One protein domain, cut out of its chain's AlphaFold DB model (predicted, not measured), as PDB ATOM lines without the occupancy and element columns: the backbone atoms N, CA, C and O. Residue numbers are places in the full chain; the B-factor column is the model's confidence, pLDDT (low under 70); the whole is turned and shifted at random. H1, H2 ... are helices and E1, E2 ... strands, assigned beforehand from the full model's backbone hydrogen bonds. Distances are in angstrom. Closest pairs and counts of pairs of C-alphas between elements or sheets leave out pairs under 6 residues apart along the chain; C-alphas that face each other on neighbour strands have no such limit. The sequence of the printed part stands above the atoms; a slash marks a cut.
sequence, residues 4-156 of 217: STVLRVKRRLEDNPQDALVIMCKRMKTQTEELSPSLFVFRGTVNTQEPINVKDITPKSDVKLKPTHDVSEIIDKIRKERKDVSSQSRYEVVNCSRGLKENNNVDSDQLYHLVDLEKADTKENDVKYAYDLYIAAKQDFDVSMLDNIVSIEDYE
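AT A GLANCE: This is residues 4 to 156 of the 217 residues of the protein "Probable RNA polymerase II nuclear localization protein SLC7A6OS" of Galleria mellonella (UniProt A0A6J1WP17). One strongly twisted sheet of seven strands curls like part of a barrel and bends back on itself, with E4, E5, E1 and E6 facing E2 and E7 across the hinge strand E3. H2 sits in the curl; H1 packs on E3. The 153 printed residues include seven named strands and two named helices, in chain order E1 E2 E3 H1 E4 E5 E6 H2 E7; the sheet, mixed, runs E4 E5 E1 E6 E3 E2 E7. The class is mixed, helices and strands, and the whole is compact, with radius of gyration of the C-alphas 15.8 A and spans 43 by 43 by 32 A.

IN THESE COORDINATES: E1, residues 4 to 12, begins at C-alpha 4 (143.689, 126.778, 130.262) and measures 26.0 A. E2 is residues 20 to 26; E3, 35 to 46, measures 30.9 A and bends by 65 degrees at residue 43. H1 is residues 71 to 81. E4, 91 to 101, and E5, 111 to 119, each measure 26.6 A. E6 is 129 to 136, H2 143 to 148, and E7 149 to 155, ending at C-alpha 155 (143.721, 127.381, 109.318).

HOW THE PARTS SIT: In this folded sheet, E5 and E1 are parallel, with N 6 and O 113 2.8 A apart. E2 and E3 form an antiparallel hairpin, with N 21 and O 40 2.8 A apart. The closest C-alphas of edge strands E4 and E7, Tyr 91 and Ile 152, are 6.1 A apart. H1 is on the sheet, over E3 and E2, at a height of 8.6 A; its closest C-alphas with E3 are Ile 75 and Pro 37, 6.2 A. The sheet curls round H2. H1 has every O i to N i+4 pair within hydrogen-bond range; H2 has 0 of 2, but 2 of 3 O i to N i+3 pairs.

THE WHOLE: C-alphas 31 and 126, the farthest apart, are 48.4 A apart. The printed part has no cut; the E3 to H1 link is long. Mean pLDDT of the printed part is 71.0, with 59 residues under 70, among them 48 to 69.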
ATOM      1  N   SER A   4     143.998 127.159 131.647       74.38
ATOM      2  CA  SER A   4     143.689 126.778 130.262       74.38
ATOM      3  C   SER A   4     142.893 127.875 129.576       74.38
ATOM      4  O   SER A   4     141.974 128.442 130.163       74.38
ATOM      5  N   THR A   5     143.239 128.172 128.327       80.62
ATOM      6  CA  THR A   5     142.537 129.182 127.529       80.62
ATOM      7  C   THR A   5     141.616 128.498 126.529       80.62
ATOM      8  O   THR A   5     142.048 127.634 125.765       80.62
ATOM      9  N   VAL A   6     140.351 128.905 126.542       83.12
ATOM     10  CA  VAL A   6     139.304 128.465 125.623       83.12
ATOM     11  C   VAL A   6     138.870 129.668 124.796       83.12
ATOM     12  O   VAL A   6     138.487 130.703 125.343       83.12
ATOM     13  N   LEU A   7     138.921 129.532 123.478       85.06
ATOM     14  CA  LEU A   7     138.342 130.504 122.560       85.06
ATOM     15  C   LEU A   7     136.937 130.052 122.196       85.06
ATOM     16  O   LEU A   7     136.710 128.875 121.926       85.06
ATOM     17  N   ARG A   8     136.004 130.990 122.155       85.69
ATOM     18  CA  ARG A   8     134.638 130.778 121.711       85.69
ATOM     19  C   ARG A   8     134.363 131.692 120.536       85.69
ATOM     20  O   ARG A   8     134.280 132.902 120.704       85.69
ATOM     21  N   VAL A   9     134.217 131.118 119.354       85.69
ATOM     22  CA  VAL A   9     134.008 131.867 118.116       85.69
ATOM     23  C   VAL A   9     132.542 131.839 117.745       85.69
ATOM     24  O   VAL A   9     131.947 130.775 117.597       85.69
ATOM     25  N   LYS A  10     131.949 133.019 117.599       85.56
ATOM     26  CA  LYS A  10     130.596 133.182 117.078       85.56
ATOM     27  C   LYS A  10     130.634 133.073 115.552       85.56
ATOM     28  O   LYS A  10     131.278 133.889 114.896       85.56
ATOM     29  N   ARG A  11     129.905 132.105 114.997       84.00
ATOM     30  CA  ARG A  11     129.701 131.931 113.549       84.00
ATOM     31  C   ARG A  11     128.219 131.901 113.191       84.00
ATOM     32  O   ARG A  11     127.375 131.632 114.053       84.00
ATOM     33  N   ARG A  12     127.889 132.139 111.919       80.81
ATOM     34  CA  ARG A  12     126.536 131.872 111.410       80.81
ATOM     35  C   ARG A  12     126.299 130.360 111.387       80.81
ATOM     36  O   ARG A  12     127.232 129.580 111.208       80.81
ATOM     37  N   LEU A  13     125.051 129.931 111.566       77.94
ATOM     38  CA  LEU A  13     124.704 128.503 111.548       77.94
ATOM     39  C   LEU A  13     124.979 127.850 110.180       77.94
ATOM     40  O   LEU A  13     125.267 126.657 110.130       77.94
ATOM     41  N   GLU A  14     124.889 128.638 109.107       75.69
ATOM     42  CA  GLU A  14     125.167 128.237 107.722       75.69
ATOM     43  C   GLU A  14     126.661 128.059 107.413       75.69
ATOM     44  O   GLU A  14     127.005 127.292 106.517       75.69
ATOM     45  N   ASP A  15     127.542 128.709 108.178       75.69
ATOM     46  CA  ASP A  15     128.989 128.592 108.003       75.69
ATOM     47  C   ASP A  15     129.491 127.292 108.640       75.69
ATOM     48  O   ASP A  15     129.108 126.960 109.763       75.69
ATOM     49  N   ASN A  16     130.376 126.556 107.970       72.19
ATOM     50  CA  ASN A  16     130.992 125.361 108.552       72.19
ATOM     51  C   ASN A  16     132.007 125.763 109.646       72.19
ATOM     52  O   ASN A  16     132.776 126.706 109.413       72.19
ATOM     53  N   PRO A  17     132.048 125.090 110.819       72.94
ATOM     54  CA  PRO A  17     133.130 125.292 111.779       72.94
ATOM     55  C   PRO A  17     134.482 125.014 111.116       72.94
ATOM     56  O   PRO A  17     134.610 124.089 110.316       72.94
ATOM     57  N   GLN A  18     135.475 125.829 111.453       71.81
ATOM     58  CA  GLN A  18     136.849 125.639 111.000       71.81
ATOM     59  C   GLN A  18     137.559 124.636 111.909       71.81
ATOM     60  O   GLN A  18     137.272 124.559 113.105       71.81
ATOM     61  N   ASP A  19     138.507 123.881 111.356       70.88
ATOM     62  CA  ASP A  19     139.202 122.829 112.105       70.88
ATOM     63  C   ASP A  19     140.199 123.400 113.128       70.88
ATOM     64  O   ASP A  19     140.336 122.878 114.243       70.88
ATOM     65  N   ALA A  20     140.867 124.508 112.784       77.81
ATOM     66  CA  ALA A  20     141.776 125.211 113.678       77.81
ATOM     67  C   ALA A  20     141.799 126.730 113.453       77.81
ATOM     68  O   ALA A  20     141.477 127.254 112.385       77.81
ATOM     69  N   LEU A  21     142.223 127.438 114.498       82.62
ATOM     70  CA  LEU A  21     142.453 128.876 114.514       82.62
ATOM     71  C   LEU A  21     143.898 129.164 114.895       82.62
ATOM     72  O   LEU A  21     144.439 128.588 115.840       82.62
ATOM     73  N   VAL A  22     144.511 130.103 114.189       84.38
ATOM     74  CA  VAL A  22     145.859 130.588 114.477       84.38
ATOM     75  C   VAL A  22     145.756 132.017 114.975       84.38
ATOM     76  O   VAL A  22     145.251 132.895 114.276       84.38
ATOM     77  N   ILE A  23     146.258 132.254 116.185       84.50
ATOM     78  CA  ILE A  23     146.397 133.599 116.745       84.50
ATOM     79  C   ILE A  23     147.858 134.018 116.645       84.50
ATOM     80  O   ILE A  23     148.744 133.337 117.163       84.50
ATOM     81  N   MET A  24     148.100 135.162 116.012       82.44
ATOM     82  CA  MET A  24     149.406 135.807 115.947       82.44
ATOM     83  C   MET A  24     149.472 136.915 116.997       82.44
ATOM     84  O   MET A  24     148.699 137.871 116.930       82.44
ATOM     85  N   CYS A  25     150.411 136.825 117.939       77.81
ATOM     86  CA  CYS A  25     150.633 137.850 118.969       77.81
ATOM     87  C   CYS A  25     152.076 138.374 118.939       77.81
ATOM     88  O   CYS A  25     153.009 137.602 118.704       77.81
ATOM     89  N   LYS A  26     152.287 139.662 119.257       75.62
ATOM     90  CA  LYS A  26     153.633 140.190 119.560       75.62
ATOM     91  C   LYS A  26     154.043 139.792 120.981       75.62
ATOM     92  O   LYS A  26     153.313 140.056 121.937       75.62
ATOM     93  N   ARG A  27     155.230 139.198 121.157       69.06
ATOM     94  CA  ARG A  27     155.784 138.902 122.495       69.06
ATOM     95  C   ARG A  27     156.717 140.022 122.946       69.06
ATOM     96  O   ARG A  27     157.720 140.300 122.305       69.06
ATOM     97  N   MET A  28     156.457 140.609 124.113       57.06
ATOM     98  CA  MET A  28     157.246 141.731 124.657       57.06
ATOM     99  C   MET A  28     158.617 141.351 125.265       57.06
ATOM    100  O   MET A  28     159.195 142.138 126.011       57.06
ATOM    101  N   LYS A  29     159.172 140.159 125.008       56.00
ATOM    102  CA  LYS A  29     160.448 139.739 125.622       56.00
ATOM    103  C   LYS A  29     161.439 139.192 124.608       56.00
ATOM    104  O   LYS A  29     161.649 137.988 124.560       56.00
ATOM    105  N   THR A  30     162.061 140.085 123.848       42.03
ATOM    106  CA  THR A  30     163.494 140.160 123.478       42.03
ATOM    107  C   THR A  30     163.626 141.206 122.367       42.03
ATOM    108  O   THR A  30     162.623 141.628 121.811       42.03
ATOM    109  N   GLN A  31     164.827 141.721 122.102       43.09
ATOM    110  CA  GLN A  31     165.089 142.887 121.236       43.09
ATOM    111  C   GLN A  31     164.760 142.703 119.733       43.09
ATOM    112  O   GLN A  31     165.220 143.480 118.902       43.09
ATOM    113  N   THR A  32     163.939 141.716 119.387       49.12
ATOM    114  CA  THR A  32     163.466 141.421 118.037       49.12
ATOM    115  C   THR A  32     161.948 141.284 118.123       49.12
ATOM    116  O   THR A  32     161.454 140.493 118.926       49.12
ATOM    117  N   GLU A  33     161.192 142.076 117.356       56.53
ATOM    118  CA  GLU A  33     159.729 141.962 117.266       56.53
ATOM    119  C   GLU A  33     159.342 140.641 116.584       56.53
ATOM    120  O   GLU A  33     159.010 140.599 115.404       56.53
ATOM    121  N   GLU A  34     159.427 139.532 117.315       65.94
ATOM    122  CA  GLU A  34     159.064 138.214 116.809       65.94
ATOM    123  C   GLU A  34     157.590 137.925 117.109       65.94
ATOM    124  O   GLU A  34     157.135 137.944 118.260       65.94
ATOM    125  N   LEU A  35     156.827 137.666 116.045       70.56
ATOM    126  CA  LEU A  35     155.447 137.203 116.132       70.56
ATOM    127  C   LEU A  35     155.425 135.735 116.561       70.56
ATOM    128  O   LEU A  35     156.087 134.890 115.956       70.56
ATOM    129  N   SER A  36     154.629 135.411 117.579       75.38
ATOM    130  CA  SER A  36     154.406 134.023 117.978       75.38
ATOM    131  C   SER A  36     153.026 133.543 117.538       75.38
ATOM    132  O   SER A  36     152.039 134.010 118.116       75.38
ATOM    133  N   PRO A  37     152.941 132.617 116.564       81.88
ATOM    134  CA  PRO A  37     151.716 131.882 116.300       81.88
ATOM    135  C   PRO A  37     151.404 130.944 117.459       81.88
ATOM    136  O   PRO A  37     152.270 130.186 117.903       81.88
ATOM    137  N   SER A  38     150.149 130.960 117.882       83.50
ATOM    138  CA  SER A  38     149.558 129.965 118.767       83.50
ATOM    139  C   SER A  38     148.392 129.298 118.054       83.50
ATOM    140  O   SER A  38     147.513 129.968 117.513       83.50
ATOM    141  N   LEU A  39     148.412 127.967 118.042       84.00
ATOM    142  CA  LEU A  39     147.429 127.141 117.351       84.00
ATOM    143  C   LEU A  39     146.334 126.698 118.319       84.00
ATOM    144  O   LEU A  39     146.626 126.171 119.395       84.00
ATOM    145  N   PHE A  40     145.083 126.858 117.913       84.31
ATOM    146  CA  PHE A  40     143.893 126.450 118.642       84.31
ATOM    147  C   PHE A  40     143.090 125.470 117.797       84.31
ATOM    148  O   PHE A  40     142.841 125.726 116.628       84.31
ATOM    149  N   VAL A  41     142.669 124.357 118.385       81.81
ATOM    150  CA  VAL A  41     141.974 123.280 117.666       81.81
ATOM    151  C   VAL A  41     140.527 123.216 118.117       81.81
ATOM    152  O   VAL A  41     140.243 123.344 119.315       81.81
ATOM    153  N   PHE A  42     139.629 123.008 117.159       81.62
ATOM    154  CA  PHE A  42     138.198 122.889 117.390       81.62
ATOM    155  C   PHE A  42     137.857 121.710 118.316       81.62
ATOM    156  O   PHE A  42     138.438 120.624 118.241       81.62
ATOM    157  N   ARG A  43     136.907 121.925 119.228       75.62
ATOM    158  CA  ARG A  43     136.471 120.947 120.241       75.62
ATOM    159  C   ARG A  43     134.990 120.636 120.205       75.62
ATOM    160  O   ARG A  43     134.590 119.567 120.660       75.62
ATOM    161  N   GLY A  44     134.185 121.543 119.681       74.56
ATOM    162  CA  GLY A  44     132.750 121.358 119.591       74.56
ATOM    163  C   GLY A  44     132.027 122.676 119.409       74.56
ATOM    164  O   GLY A  44     132.597 123.750 119.581       74.56
ATOM    165  N   THR A  45     130.747 122.573 119.089       80.12
ATOM    166  CA  THR A  45     129.861 123.717 118.905       80.12
ATOM    167  C   THR A  45     128.822 123.731 120.020       80.12
ATOM    168  O   THR A  45     128.239 122.698 120.351       80.12
ATOM    169  N   VAL A  46     128.554 124.908 120.583       79.19
ATOM    170  CA  VAL A  46     127.463 125.162 121.524       79.19
ATOM    171  C   VAL A  46     126.471 126.156 120.930       79.19
ATOM    172  O   VAL A  46     126.838 127.106 120.247       79.19
ATOM    173  N   ASN A  47     125.187 125.951 121.211       71.69
ATOM    174  CA  ASN A  47     124.113 126.811 120.697       71.69
ATOM    175  C   ASN A  47     123.847 128.034 121.594       71.69
ATOM    176  O   ASN A  47     123.100 128.935 121.226       71.69
ATOM    177  N   THR A  48     124.432 128.062 122.791       68.69
ATOM    178  CA  THR A  48     124.150 129.054 123.835       68.69
ATOM    179  C   THR A  48     125.421 129.770 124.268       68.69
ATOM    180  O   THR A  48     126.441 129.125 124.507       68.69
ATOM    181  N   GLN A  49     125.330 131.081 124.497       68.19
ATOM    182  CA  GLN A  49     126.425 131.904 125.024       68.19
ATOM    183  C   GLN A  49     126.677 131.692 126.532       68.19
ATOM    184  O   GLN A  49     127.551 132.325 127.127       68.19
ATOM    185  N   GLU A  50     125.944 130.793 127.187       65.44
ATOM    186  CA  GLU A  50     126.144 130.531 128.606       65.44
ATOM    187  C   GLU A  50     127.493 129.835 128.865       65.44
ATOM    188  O   GLU A  50     127.809 128.825 128.229       65.44
ATOM    189  N   PRO A  51     128.289 130.316 129.839       60.03
ATOM    190  CA  PRO A  51     129.594 129.739 130.175       60.03
ATOM    191  C   PRO A  51     129.481 128.338 130.798       60.03
ATOM    192  O   PRO A  51     130.483 127.678 131.053       60.03
ATOM    193  N   ILE A  52     128.259 127.881 131.085       56.19
ATOM    194  CA  ILE A  52     127.972 126.593 131.714       56.19
ATOM    195  C   ILE A  52     128.173 125.439 130.726       56.19
ATOM    196  O   ILE A  52     128.667 124.393 131.130       56.19
ATOM    197  N   ASN A  53     127.912 125.655 129.434       54.69
ATOM    198  CA  ASN A  53     127.933 124.588 128.425       54.69
ATOM    199  C   ASN A  53     129.317 124.366 127.791       54.69
ATOM    200  O   ASN A  53     129.541 123.366 127.119       54.69
ATOM    201  N   VAL A  54     130.272 125.264 128.049       57.50
ATOM    202  CA  VAL A  54     131.684 125.112 127.649       57.50
ATOM    203  C   VAL A  54     132.382 124.008 128.464       57.50
ATOM    204  O   VAL A  54     133.382 123.441 128.032       57.50
ATOM    205  N   LYS A  55     131.818 123.676 129.633       55.91
ATOM    206  CA  LYS A  55     132.406 122.822 130.675       55.91
ATOM    207  C   LYS A  55     132.466 121.341 130.303       55.91
ATOM    208  O   LYS A  55     133.442 120.680 130.641       55.91
ATOM    209  N   ASP A  56     131.456 120.841 129.593       55.59
ATOM    210  CA  ASP A  56     131.358 119.421 129.221       55.59
ATOM    211  C   ASP A  56     132.191 119.077 127.972       55.59
ATOM    212  O   ASP A  56     132.406 117.905 127.665       55.59
ATOM    213  N   ILE A  57     132.674 120.101 127.257       55.66
ATOM    214  CA  ILE A  57     133.401 119.978 125.984       55.66
ATOM    215  C   ILE A  57     134.911 120.178 126.181       55.66
ATOM    216  O   ILE A  57     135.709 119.680 125.387       55.66
ATOM    217  N   THR A  58     135.334 120.847 127.259       53.88
ATOM    218  CA  THR A  58     136.722 120.803 127.737       53.88
ATOM    219  C   THR A  58     137.030 119.407 128.286       53.88
ATOM    220  O   THR A  58     136.499 119.032 129.333       53.88
ATOM    221  N   PRO A  59     137.877 118.604 127.623       52.69
ATOM    222  CA  PRO A  59     138.200 117.281 128.123       52.69
ATOM    223  C   PRO A  59     139.006 117.385 129.422       52.69
ATOM    224  O   PRO A  59     139.974 118.135 129.518       52.69
ATOM    225  N   LYS A  60     138.635 116.563 130.408       52.78
ATOM    226  CA  LYS A  60     139.305 116.420 131.716       52.78
ATOM    227  C   LYS A  60     140.663 115.699 131.654       52.78
ATOM    228  O   LYS A  60     141.203 115.308 132.681       52.78
ATOM    229  N   SER A  61     141.208 115.466 130.462       47.22
ATOM    230  CA  SER A  61     142.492 114.783 130.262       47.22
ATOM    231  C   SER A  61     143.010 115.020 128.847       47.22
ATOM    232  O   SER A  61     142.215 115.214 127.927       47.22
ATOM    233  N   ASP A  62     144.334 115.019 128.703       51.69
ATOM    234  CA  ASP A  62     145.107 115.259 127.483       51.69
ATOM    235  C   ASP A  62     144.537 114.530 126.260       51.69
ATOM    236  O   ASP A  62     144.879 113.379 125.969       51.69
ATOM    237  N   VAL A  63     143.666 115.198 125.502       53.06
ATOM    238  CA  VAL A  63     143.242 114.658 124.214       53.06
ATOM    239  C   VAL A  63     144.419 114.817 123.274       53.06
ATOM    240  O   VAL A  63     144.667 115.900 122.741       53.06
ATOM    241  N   LYS A  64     145.143 113.713 123.107       53.62
ATOM    242  CA  LYS A  64     146.247 113.583 122.167       53.62
ATOM    243  C   LYS A  64     145.728 113.926 120.776       53.62
ATOM    244  O   LYS A  64     144.872 113.229 120.231       53.62
ATOM    245  N   LEU A  65     146.228 115.032 120.237       56.59
ATOM    246  CA  LEU A  65     146.127 115.332 118.816       56.59
ATOM    247  C   LEU A  65     146.701 114.140 118.042       56.59
ATOM    248  O   LEU A  65     147.639 113.489 118.519       56.59
ATOM    249  N   LYS A  66     146.126 113.816 116.879       58.56
ATOM    250  CA  LYS A  66     146.737 112.803 116.016       58.56
ATOM    251  C   LYS A  66     148.172 113.253 115.691       58.56
ATOM    252  O   LYS A  66     148.363 114.417 115.353       58.56
ATOM    253  N   PRO A  67     149.169 112.362 115.776       53.03
ATOM    254  CA  PRO A  67     150.572 112.691 115.535       53.03
ATOM    255  C   PRO A  67     150.911 112.790 114.039       53.03
ATOM    256  O   PRO A  67     152.058 112.568 113.672       53.03
ATOM    257  N   THR A  68     149.935 113.059 113.160       53.28
ATOM    258  CA  THR A  68     150.174 113.124 111.707       53.28
ATOM    259  C   THR A  68     151.214 114.187 111.363       53.28
ATOM    260  O   THR A  68     152.008 113.978 110.455       53.28
ATOM    261  N   HIS A  69     151.271 115.259 112.156       56.41
ATOM    262  CA  HIS A  69     152.363 116.224 112.183       56.41
ATOM    263  C   HIS A  69     152.654 116.668 113.619       56.41
ATOM    264  O   HIS A  69     151.736 116.804 114.435       56.41
ATOM    265  N   ASP A  70     153.927 116.928 113.937       71.81
ATOM    266  CA  ASP A  70     154.258 117.604 115.188       71.81
ATOM    267  C   ASP A  70     153.695 119.029 115.118       71.81
ATOM    268  O   ASP A  70     153.990 119.811 114.216       71.81
ATOM    269  N   VAL A  71     152.869 119.385 116.099       76.50
ATOM    270  CA  VAL A  71     152.332 120.741 116.259       76.50
ATOM    271  C   VAL A  71     153.467 121.776 116.278       76.50
ATOM    272  O   VAL A  71     153.252 122.918 115.883       76.50
ATOM    273  N   SER A  72     154.678 121.402 116.722       78.19
ATOM    274  CA  SER A  72     155.869 122.259 116.621       78.19
ATOM    275  C   SER A  72     156.192 122.638 115.173       78.19
ATOM    276  O   SER A  72     156.337 123.823 114.893       78.19
ATOM    277  N   GLU A  73     156.200 121.673 114.254       79.81
ATOM    278  CA  GLU A  73     156.511 121.874 112.840       79.81
ATOM    279  C   GLU A  73     155.466 122.750 112.158       79.81
ATOM    280  O   GLU A  73     155.818 123.618 111.363       79.81
ATOM    281  N   ILE A  74     154.186 122.566 112.496       79.56
ATOM    282  CA  ILE A  74     153.092 123.398 111.977       79.56
ATOM    283  C   ILE A  74     153.270 124.841 112.452       79.56
ATOM    284  O   ILE A  74     153.255 125.766 111.643       79.56
ATOM    285  N   ILE A  75     153.496 125.040 113.754       79.19
ATOM    286  CA  ILE A  75     153.742 126.366 114.332       79.19
ATOM    287  C   ILE A  75     154.983 127.006 113.693       79.19
ATOM    288  O   ILE A  75     154.954 128.186 113.350       79.19
ATOM    289  N   ASP A  76     156.054 126.246 113.476       79.81
ATOM    290  CA  ASP A  76     157.280 126.746 112.852       79.81
ATOM    291  C   ASP A  76     157.105 127.040 111.360       79.81
ATOM    292  O   ASP A  76     157.669 128.015 110.858       79.81
ATOM    293  N   LYS A  77     156.294 126.258 110.643       82.12
ATOM    294  CA  LYS A  77     155.896 126.555 109.263       82.12
ATOM    295  C   LYS A  77     155.133 127.873 109.208       82.12
ATOM    296  O   LYS A  77     155.508 128.742 108.427       82.12
ATOM    297  N   ILE A  78     154.156 128.061 110.096       80.00
ATOM    298  CA  ILE A  78     153.403 129.314 110.211       80.00
ATOM    299  C   ILE A  78     154.356 130.479 110.514       80.00
ATOM    300  O   ILE A  78     154.264 131.515 109.862       80.00
ATOM    301  N   ARG A  79     155.323 130.318 111.433       78.19
ATOM    302  CA  ARG A  79     156.348 131.348 111.717       78.19
ATOM    303  C   ARG A  79     157.157 131.718 110.478       78.19
ATOM    304  O   ARG A  79     157.395 132.900 110.244       78.19
ATOM    305  N   LYS A  80     157.596 130.722 109.703       75.00
ATOM    306  CA  LYS A  80     158.397 130.930 108.486       75.00
ATOM    307  C   LYS A  80     157.593 131.623 107.393       75.00
ATOM    308  O   LYS A  80     158.103 132.540 106.761       75.00
ATOM    309  N   GLU A  81     156.355 131.192 107.192       75.62
ATOM    310  CA  GLU A  81     155.456 131.744 106.180       75.62
ATOM    311  C   GLU A  81     155.028 133.178 106.518       75.62
ATOM    312  O   GLU A  81     154.808 133.990 105.624       75.62
ATOM    313  N   ARG A  82     154.958 133.521 107.811       71.88
ATOM    314  CA  ARG A  82     154.326 134.757 108.298       71.88
ATOM    315  C   ARG A  82     155.247 135.704 109.041       71.88
ATOM    316  O   ARG A  82     154.820 136.402 109.961       71.88
ATOM    317  N   LYS A  83     156.499 135.764 108.608       65.56
ATOM    318  CA  LYS A  83     157.523 136.611 109.223       65.56
ATOM    319  C   LYS A  83     157.142 138.101 109.272       65.56
ATOM    320  O   LYS A  83     157.482 138.763 110.244       65.56
ATOM    321  N   ASP A  84     156.369 138.581 108.293       58.19
ATOM    322  CA  ASP A  84     156.074 140.009 108.094       58.19
ATOM    323  C   ASP A  84     154.566 140.325 108.001       58.19
ATOM    324  O   ASP A  84     154.137 141.164 107.206       58.19
ATOM    325  N   VAL A  85     153.710 139.637 108.763       63.81
ATOM    326  CA  VAL A  85     152.258 139.798 108.574       63.81
ATOM    327  C   VAL A  85     151.712 141.045 109.272       63.81
ATOM    328  O   VAL A  85     151.588 141.104 110.493       63.81
ATOM    329  N   SER A  86     151.302 142.018 108.455       56.69
ATOM    330  CA  SER A  86     150.258 142.993 108.775       56.69
ATOM    331  C   SER A  86     149.037 142.672 107.915       56.69
ATOM    332  O   SER A  86     148.915 143.126 106.781       56.69
ATOM    333  N   SER A  87     148.150 141.830 108.441       56.84
ATOM    334  CA  SER A  87     146.819 141.604 107.885       56.84
ATOM    335  C   SER A  87     145.785 142.164 108.856       56.84
ATOM    336  O   SER A  87     145.936 142.080 110.074       56.84
ATOM    337  N   GLN A  88     144.747 142.799 108.315       53.56
ATOM    338  CA  GLN A  88     143.613 143.266 109.106       53.56
ATOM    339  C   GLN A  88     142.903 142.051 109.718       53.56
ATOM    340  O   GLN A  88     142.559 141.104 109.008       53.56
ATOM    341  N   SER A  89     142.697 142.069 111.035       60.16
ATOM    342  CA  SER A  89     142.002 140.997 111.745       60.16
ATOM    343  C   SER A  89     140.562 140.872 111.251       60.16
ATOM    344  O   SER A  89     139.766 141.794 111.402       60.16
ATOM    345  N   ARG A  90     140.211 139.705 110.693       71.38
ATOM    346  CA  ARG A  90     138.818 139.362 110.344       71.38
ATOM    347  C   ARG A  90     137.962 139.088 111.586       71.38
ATOM    348  O   ARG A  90     136.737 139.141 111.506       71.38
ATOM    349  N   TYR A  91     138.611 138.812 112.718       79.19
ATOM    350  CA  TYR A  91     137.983 138.568 114.010       79.19
ATOM    351  C   TYR A  91     138.326 139.667 115.015       79.19
ATOM    352  O   TYR A  91     139.473 140.105 115.108       79.19
ATOM    353  N   GLU A  92     137.334 140.059 115.803       81.00
ATOM    354  CA  GLU A  92     137.462 140.949 116.947       81.00
ATOM    355  C   GLU A  92     137.227 140.182 118.252       81.00
ATOM    356  O   GLU A  92     136.364 139.305 118.346       81.00
ATOM    357  N   VAL A  93     138.024 140.505 119.272       83.88
ATOM    358  CA  VAL A  93     137.820 139.991 120.626       83.88
ATOM    359  C   VAL A  93     136.705 140.806 121.271       83.88
ATOM    360  O   VAL A  93     136.887 141.985 121.566       83.88
ATOM    361  N   VAL A  94     135.555 140.179 121.498       83.62
ATOM    362  CA  VAL A  94     134.370 140.844 122.061       83.62
ATOM    363  C   VAL A  94     134.399 140.819 123.583       83.62
ATOM    364  O   VAL A  94     133.995 141.777 124.242       83.62
ATOM    365  N   ASN A  95     134.866 139.714 124.161       82.94
ATOM    366  CA  ASN A  95     134.849 139.515 125.602       82.94
ATOM    367  C   ASN A  95     136.023 138.640 126.047       82.94
ATOM    368  O   ASN A  95     136.389 137.679 125.379       82.94
ATOM    369  N   CYS A  96     136.576 138.950 127.214       82.75
ATOM    370  CA  CYS A  96     137.678 138.223 127.831       82.75
ATOM    371  C   CYS A  96     137.341 137.960 129.293       82.75
ATOM    372  O   CYS A  96     137.598 138.786 130.169       82.75
ATOM    373  N   SER A  97     136.794 136.786 129.571       81.00
ATOM    374  CA  SER A  97     136.498 136.359 130.933       81.00
ATOM    375  C   SER A  97     137.682 135.574 131.498       81.00
ATOM    376  O   SER A  97     138.063 134.514 131.000       81.00
ATOM    377  N   ARG A  98     138.331 136.143 132.518       80.44
ATOM    378  CA  ARG A  98     139.526 135.568 133.138       80.44
ATOM    379  C   ARG A  98     139.173 134.955 134.485       80.44
ATOM    380  O   ARG A  98     138.432 135.551 135.257       80.44
ATOM    381  N   GLY A  99     139.780 133.815 134.793       68.69
ATOM    382  CA  GLY A  99     139.752 133.298 136.150       68.69
ATOM    383  C   GLY A  99     138.477 132.549 136.528       68.69
ATOM    384  O   GLY A  99     138.079 132.585 137.691       68.69
ATOM    385  N   LEU A 100     137.819 131.886 135.575       68.88
ATOM    386  CA  LEU A 100     136.652 131.076 135.902       68.88
ATOM    387  C   LEU A 100     137.098 129.779 136.591       68.88
ATOM    388  O   LEU A 100     137.997 129.085 136.115       68.88
ATOM    389  N   LYS A 101     136.454 129.465 137.721       64.19
ATOM    390  CA  LYS A 101     136.672 128.241 138.503       64.19
ATOM    391  C   LYS A 101     135.576 127.212 138.201       64.19
ATOM    392  O   LYS A 101     134.424 127.570 137.935       64.19
ATOM    393  N   GLU A 102     135.917 125.925 138.232       59.69
ATOM    394  CA  GLU A 102     134.926 124.846 138.169       59.69
ATOM    395  C   GLU A 102     134.113 124.829 139.480       59.69
ATOM    396  O   GLU A 102     134.618 124.475 140.539       59.69
ATOM    397  N   ASN A 103     132.837 125.231 139.431       53.00
ATOM    398  CA  ASN A 103     131.974 125.293 140.625       53.00
ATOM    399  C   ASN A 103     131.588 123.916 141.205       53.00
ATOM    400  O   ASN A 103     130.959 123.869 142.257       53.00
ATOM    401  N   ASN A 104     131.935 122.807 140.543       53.12
ATOM    402  CA  ASN A 104     131.446 121.472 140.905       53.12
ATOM    403  C   ASN A 104     132.473 120.596 141.634       53.12
ATOM    404  O   ASN A 104     132.126 119.494 142.050       53.12
ATOM    405  N   ASN A 105     133.712 121.060 141.813       47.22
ATOM    406  CA  ASN A 105     134.712 120.306 142.554       47.22
ATOM    407  C   ASN A 105     135.521 121.254 143.436       47.22
ATOM    408  O   ASN A 105     136.296 122.077 142.952       47.22
ATOM    409  N   VAL A 106     135.298 121.157 144.745       52.12
ATOM    410  CA  VAL A 106     135.900 122.033 145.760       52.12
ATOM    411  C   VAL A 106     137.442 121.953 145.735       52.12
ATOM    412  O   VAL A 106     138.094 122.910 146.145       52.12
ATOM    413  N   ASP A 107     138.003 120.903 145.116       50.34
ATOM    414  CA  ASP A 107     139.440 120.601 145.047       50.34
ATOM    415  C   ASP A 107     140.114 120.820 143.674       50.34
ATOM    416  O   ASP A 107     141.298 120.527 143.516       50.34
ATOM    417  N   SER A 108     139.415 121.321 142.647       55.34
ATOM    418  CA  SER A 108     140.051 121.570 141.338       55.34
ATOM    419  C   SER A 108     140.579 123.008 141.227       55.34
ATOM    420  O   SER A 108     139.841 123.945 140.932       55.34
ATOM    421  N   ASP A 109     141.892 123.176 141.417       57.66
ATOM    422  CA  ASP A 109     142.672 124.411 141.171       57.66
ATOM    423  C   ASP A 109     142.857 124.738 139.666       57.66
ATOM    424  O   ASP A 109     143.768 125.475 139.267       57.66
ATOM    425  N   GLN A 110     142.017 124.157 138.804       60.12
ATOM    426  CA  GLN A 110     142.016 124.395 137.367       60.12
ATOM    427  C   GLN A 110     141.209 125.651 137.056       60.12
ATOM    428  O   GLN A 110     139.987 125.704 137.199       60.12
ATOM    429  N   LEU A 111     141.941 126.681 136.652       71.19
ATOM    430  CA  LEU A 111     141.405 127.969 136.258       71.19
ATOM    431  C   LEU A 111     141.304 127.997 134.735       71.19
ATOM    432  O   LEU A 111     142.245 127.593 134.053       71.19
ATOM    433  N   TYR A 112     140.214 128.511 134.183       72.88
ATOM    434  CA  TYR A 112     140.122 128.719 132.741       72.88
ATOM    435  C   TYR A 112     139.838 130.171 132.382       72.88
ATOM    436  O   TYR A 112     139.241 130.944 133.139       72.88
ATOM    437  N   HIS A 113     140.318 130.538 131.204       81.25
ATOM    438  CA  HIS A 113     140.069 131.817 130.572       81.25
ATOM    439  C   HIS A 113     139.228 131.578 129.329       81.25
ATOM    440  O   HIS A 113     139.593 130.756 128.494       81.25
ATOM    441  N   LEU A 114     138.103 132.274 129.218       81.81
ATOM    442  CA  LEU A 114     137.193 132.169 128.087       81.81
ATOM    443  C   LEU A 114     137.214 133.489 127.315       81.81
ATOM    444  O   LEU A 114     136.927 134.550 127.878       81.81
ATOM    445  N   VAL A 115     137.563 133.397 126.037       84.44
ATOM    446  CA  VAL A 115     137.704 134.523 125.112       84.44
ATOM    447  C   VAL A 115     136.644 134.392 124.032       84.44
ATOM    448  O   VAL A 115     136.628 133.392 123.321       84.44
ATOM    449  N   ASP A 116     135.783 135.391 123.892       84.00
ATOM    450  CA  ASP A 116     134.769 135.429 122.842       84.00
ATOM    451  C   ASP A 116     135.317 136.169 121.621       84.00
ATOM    452  O   ASP A 116     135.746 137.321 121.726       84.00
ATOM    453  N   LEU A 117     135.277 135.504 120.470       84.62
ATOM    454  CA  LEU A 117     135.680 136.029 119.172       84.62
ATOM    455  C   LEU A 117     134.449 136.172 118.273       84.62
ATOM    456  O   LEU A 117     133.619 135.264 118.189       84.62
ATOM    457  N   GLU A 118     134.349 137.292 117.567       83.88
ATOM    458  CA  GLU A 118     133.304 137.551 116.575       83.88
ATOM    459  C   GLU A 118     133.936 138.029 115.271       83.88
ATOM    460  O   GLU A 118     134.928 138.751 115.278       83.88
ATOM    461  N   LYS A 119     133.384 137.609 114.132       80.19
ATOM    462  CA  LYS A 119     133.832 138.094 112.827       80.19
ATOM    463  C   LYS A 119     133.211 139.467 112.553       80.19
ATOM    464  O   LYS A 119     131.991 139.616 112.667       80.19
ATOM    465  N   ALA A 120     134.036 140.440 112.162       69.31
ATOM    466  CA  ALA A 120     133.659 141.857 112.064       69.31
ATOM    467  C   ALA A 120     132.453 142.134 111.133       69.31
ATOM    468  O   ALA A 120     131.702 143.083 111.355       69.31
ATOM    469  N   ASP A 121     132.215 141.267 110.142       64.94
ATOM    470  CA  ASP A 121     131.187 141.444 109.103       64.94
ATOM    471  C   ASP A 121     129.791 140.896 109.475       64.94
ATOM    472  O   ASP A 121     128.882 140.875 108.647       64.94
ATOM    473  N   THR A 122     129.582 140.408 110.701       60.78
ATOM    474  CA  THR A 122     128.453 139.496 111.002       60.78
ATOM    475  C   THR A 122     127.284 140.131 111.758       60.78
ATOM    476  O   THR A 122     126.517 139.432 112.413       60.78
ATOM    477  N   LYS A 123     127.100 141.454 111.697       61.06
ATOM    478  CA  LYS A 123     126.018 142.140 112.433       61.06
ATOM    479  C   LYS A 123     124.694 142.097 111.663       61.06
ATOM    480  O   LYS A 123     124.190 143.125 111.224       61.06
ATOM    481  N   GLU A 124     124.123 140.904 111.510       63.81
ATOM    482  CA  GLU A 124     122.778 140.710 110.952       63.81
ATOM    483  C   GLU A 124     121.798 140.234 112.034       63.81
ATOM    484  O   GLU A 124     122.068 139.293 112.784       63.81
ATOM    485  N   ASN A 125     120.646 140.905 112.122       59.41
ATOM    486  CA  ASN A 125     119.678 140.740 113.214       59.41
ATOM    487  C   ASN A 125     118.726 139.536 113.052       59.41
ATOM    488  O   ASN A 125     117.900 139.323 113.933       59.41
ATOM    489  N   ASP A 126     118.836 138.753 111.968       64.50
ATOM    490  CA  ASP A 126     117.919 137.634 111.665       64.50
ATOM    491  C   ASP A 126     118.632 136.289 111.420       64.50
ATOM    492  O   ASP A 126     118.058 135.326 110.913       64.50
ATOM    493  N   VAL A 127     119.913 136.197 111.787       74.25
ATOM    494  CA  VAL A 127     120.715 134.986 111.582       74.25
ATOM    495  C   VAL A 127     120.837 134.209 112.890       74.25
ATOM    496  O   VAL A 127     121.110 134.767 113.953       74.25
ATOM    497  N   LYS A 128     120.637 132.887 112.826       80.56
ATOM    498  CA  LYS A 128     120.940 131.991 113.949       80.56
ATOM    499  C   LYS A 128     122.449 131.805 114.043       80.56
ATOM    500  O   LYS A 128     123.094 131.470 113.053       80.56
ATOM    501  N   TYR A 129     122.987 131.977 115.244       82.25
ATOM    502  CA  TYR A 129     124.411 131.819 115.511       82.25
ATOM    503  C   TYR A 129     124.700 130.506 116.225       82.25
ATOM    504  O   TYR A 129     123.884 130.008 117.005       82.25
ATOM    505  N   ALA A 130     125.891 129.984 115.970       82.12
ATOM    506  CA  ALA A 130     126.487 128.883 116.699       82.12
ATOM    507  C   ALA A 130     127.835 129.342 117.269       82.12
ATOM    508  O   ALA A 130     128.487 130.228 116.711       82.12
ATOM    509  N   TYR A 131     128.231 128.772 118.402       83.69
ATOM    510  CA  TYR A 131     129.459 129.139 119.093       83.69
ATOM    511  C   TYR A 131     130.420 127.962 119.087       83.69
ATOM    512  O   TYR A 131     130.192 126.961 119.762       83.69
ATOM    513  N   ASP A 132     131.506 128.086 118.349       84.19
ATOM    514  CA  ASP A 132     132.526 127.056 118.247       84.19
ATOM    515  C   ASP A 132     133.578 127.238 119.337       84.19
ATOM    516  O   ASP A 132     134.024 128.352 119.607       84.19
ATOM    517  N   LEU A 133     133.970 126.148 119.981       83.31
ATOM    518  CA  LEU A 133     134.933 126.139 121.074       83.31
ATOM    519  C   LEU A 133     136.271 125.617 120.575       83.31
ATOM    520  O   LEU A 133     136.344 124.512 120.040       83.31
ATOM    521  N   TYR A 134     137.333 126.377 120.819       83.44
ATOM    522  CA  TYR A 134     138.697 126.008 120.476       83.44
ATOM    523  C   TYR A 134     139.587 126.034 121.713       83.44
ATOM    524  O   TYR A 134     139.450 126.889 122.588       83.44
ATOM    525  N   ILE A 135     140.526 125.095 121.782       81.00
ATOM    526  CA  ILE A 135     141.504 124.991 122.872       81.00
ATOM    527  C   ILE A 135     142.904 125.037 122.276       81.00
ATOM    528  O   ILE A 135     143.136 124.479 121.204       81.00
ATOM    529  N   ALA A 136     143.835 125.678 122.979       80.75
ATOM    530  CA  ALA A 136     145.224 125.746 122.552       80.75
ATOM    531  C   ALA A 136     145.825 124.335 122.398       80.75
ATOM    532  O   ALA A 136     145.727 123.498 123.297       80.75
ATOM    533  N   ALA A 137     146.456 124.075 121.253       76.88
ATOM    534  CA  ALA A 137     147.148 122.819 120.971       76.88
ATOM    535  C   ALA A 137     148.368 122.620 121.887       76.88
ATOM    536  O   ALA A 137     148.730 121.490 122.213       76.88
ATOM    537  N   LYS A 138     148.992 123.725 122.314       72.38
ATOM    538  CA  LYS A 138     150.088 123.778 123.288       72.38
ATOM    539  C   LYS A 138     149.755 124.783 124.393       72.38
ATOM    540  O   LYS A 138     149.075 125.774 124.159       72.38
ATOM    541  N   GLN A 139     150.249 124.541 125.609       68.88
ATOM    542  CA  GLN A 139     150.111 125.464 126.752       68.88
ATOM    543  C   GLN A 139     151.111 126.640 126.687       68.88
ATOM    544  O   GLN A 139     151.599 127.115 127.708       68.88
ATOM    545  N   ASP A 140     151.474 127.096 125.492       69.25
ATOM    546  CA  ASP A 140     152.394 128.217 125.280       69.25
ATOM    547  C   ASP A 140     151.679 129.570 125.146       69.25
ATOM    548  O   ASP A 140     152.340 130.617 125.161       69.25
ATOM    549  N   PHE A 141     150.348 129.547 125.051       74.88
ATOM    550  CA  PHE A 141     149.501 130.727 124.984       74.88
ATOM    551  C   PHE A 141     149.066 131.200 126.374       74.88
ATOM    552  O   PHE A 141     148.387 130.481 127.109       74.88
ATOM    553  N   ASP A 142     149.392 132.452 126.693       74.25
ATOM    554  CA  ASP A 142     148.863 133.154 127.862       74.25
ATOM    555  C   ASP A 142     147.891 134.251 127.423       74.25
ATOM    556  O   ASP A 142     148.096 134.924 126.415       74.25
ATOM    557  N   VAL A 143     146.852 134.490 128.215       75.56
ATOM    558  CA  VAL A 143     145.821 135.504 127.946       75.56
ATOM    559  C   VAL A 143     146.405 136.910 127.894       75.56
ATOM    560  O   VAL A 143     145.884 137.760 127.182       75.56
ATOM    561  N   SER A 144     147.513 137.165 128.592       76.56
ATOM    562  CA  SER A 144     148.256 138.428 128.493       76.56
ATOM    563  C   SER A 144     148.762 138.711 127.069       76.56
ATOM    564  O   SER A 144     149.051 139.855 126.730       76.56
ATOM    565  N   MET A 145     148.863 137.689 126.211       75.62
ATOM    566  CA  MET A 145     149.231 137.843 124.800       75.62
ATOM    567  C   MET A 145     148.087 138.422 123.955       75.62
ATOM    568  O   MET A 145     148.354 138.948 122.876       75.62
ATOM    569  N   LEU A 146     146.838 138.390 124.449       77.38
ATOM    570  CA  LEU A 146     145.688 138.985 123.759       77.38
ATOM    571  C   LEU A 146     145.802 140.512 123.634       77.38
ATOM    572  O   LEU A 146     145.288 141.096 122.687       77.38
ATOM    573  N   ASP A 147     146.518 141.162 124.553       76.25
ATOM    574  CA  ASP A 147     146.720 142.617 124.512       76.25
ATOM    575  C   ASP A 147     147.597 143.032 123.309       76.25
ATOM    576  O   ASP A 147     147.598 144.190 122.900       76.25
ATOM    577  N   ASN A 148     148.316 142.070 122.717       75.62
ATOM    578  CA  ASN A 148     149.244 142.251 121.605       75.62
ATOM    579  C   ASN A 148     148.847 141.427 120.362       75.62
ATOM    580  O   ASN A 148     149.728 140.988 119.613       75.62
ATOM    581  N   ILE A 149     147.552 141.160 120.154       79.25
ATOM    582  CA  ILE A 149     147.071 140.433 118.964       79.25
ATOM    583  C   ILE A 149     147.382 141.241 117.710       79.25
ATOM    584  O   ILE A 149     147.081 142.429 117.621       79.25
ATOM    585  N   VAL A 150     147.955 140.558 116.727       77.94
ATOM    586  CA  VAL A 150     148.222 141.090 115.392       77.94
ATOM    587  C   VAL A 150     147.168 140.608 114.412       77.94
ATOM    588  O   VAL A 150     146.580 141.429 113.718       77.94
ATOM    589  N   SER A 151     146.903 139.301 114.379       79.19
ATOM    590  CA  SER A 151     145.869 138.722 113.523       79.19
ATOM    591  C   SER A 151     145.323 137.412 114.094       79.19
ATOM    592  O   SER A 151     145.974 136.742 114.902       79.19
ATOM    593  N   ILE A 152     144.100 137.070 113.688       82.12
ATOM    594  CA  ILE A 152     143.438 135.792 113.973       82.12
ATOM    595  C   ILE A 152     142.963 135.242 112.639       82.12
ATOM    596  O   ILE A 152     142.268 135.941 111.895       82.12
ATOM    597  N   GLU A 153     143.347 134.009 112.333       77.81
ATOM    598  CA  GLU A 153     143.071 133.408 111.036       77.81
ATOM    599  C   GLU A 153     142.603 131.965 111.141       77.81
ATOM    600  O   GLU A 153     142.965 131.235 112.065       77.81
ATOM    601  N   ASP A 154     141.780 131.594 110.164       78.25
ATOM    602  CA  ASP A 154     141.312 130.230 109.986       78.25
ATOM    603  C   ASP A 154     142.447 129.443 109.352       78.25
ATOM    604  O   ASP A 154     143.105 129.927 108.425       78.25
ATOM    605  N   TYR A 155     142.694 128.247 109.860       73.56
ATOM    606  CA  TYR A 155     143.721 127.381 109.318       73.56
ATOM    607  C   TYR A 155     143.159 125.969 109.231       73.56
ATOM    608  O   TYR A 155     142.776 125.374 110.238       73.56
ATOM    609  N   GLU A 156     143.117 125.425 108.020       68.88
ATOM    610  CA  GLU A 156     142.780 124.022 107.808       68.88
ATOM    611  C   GLU A 156     143.978 123.174 108.248       68.88
ATOM    612  O   GLU A 156     145.089 123.297 107.728       68.88
TER     613      GLU A 156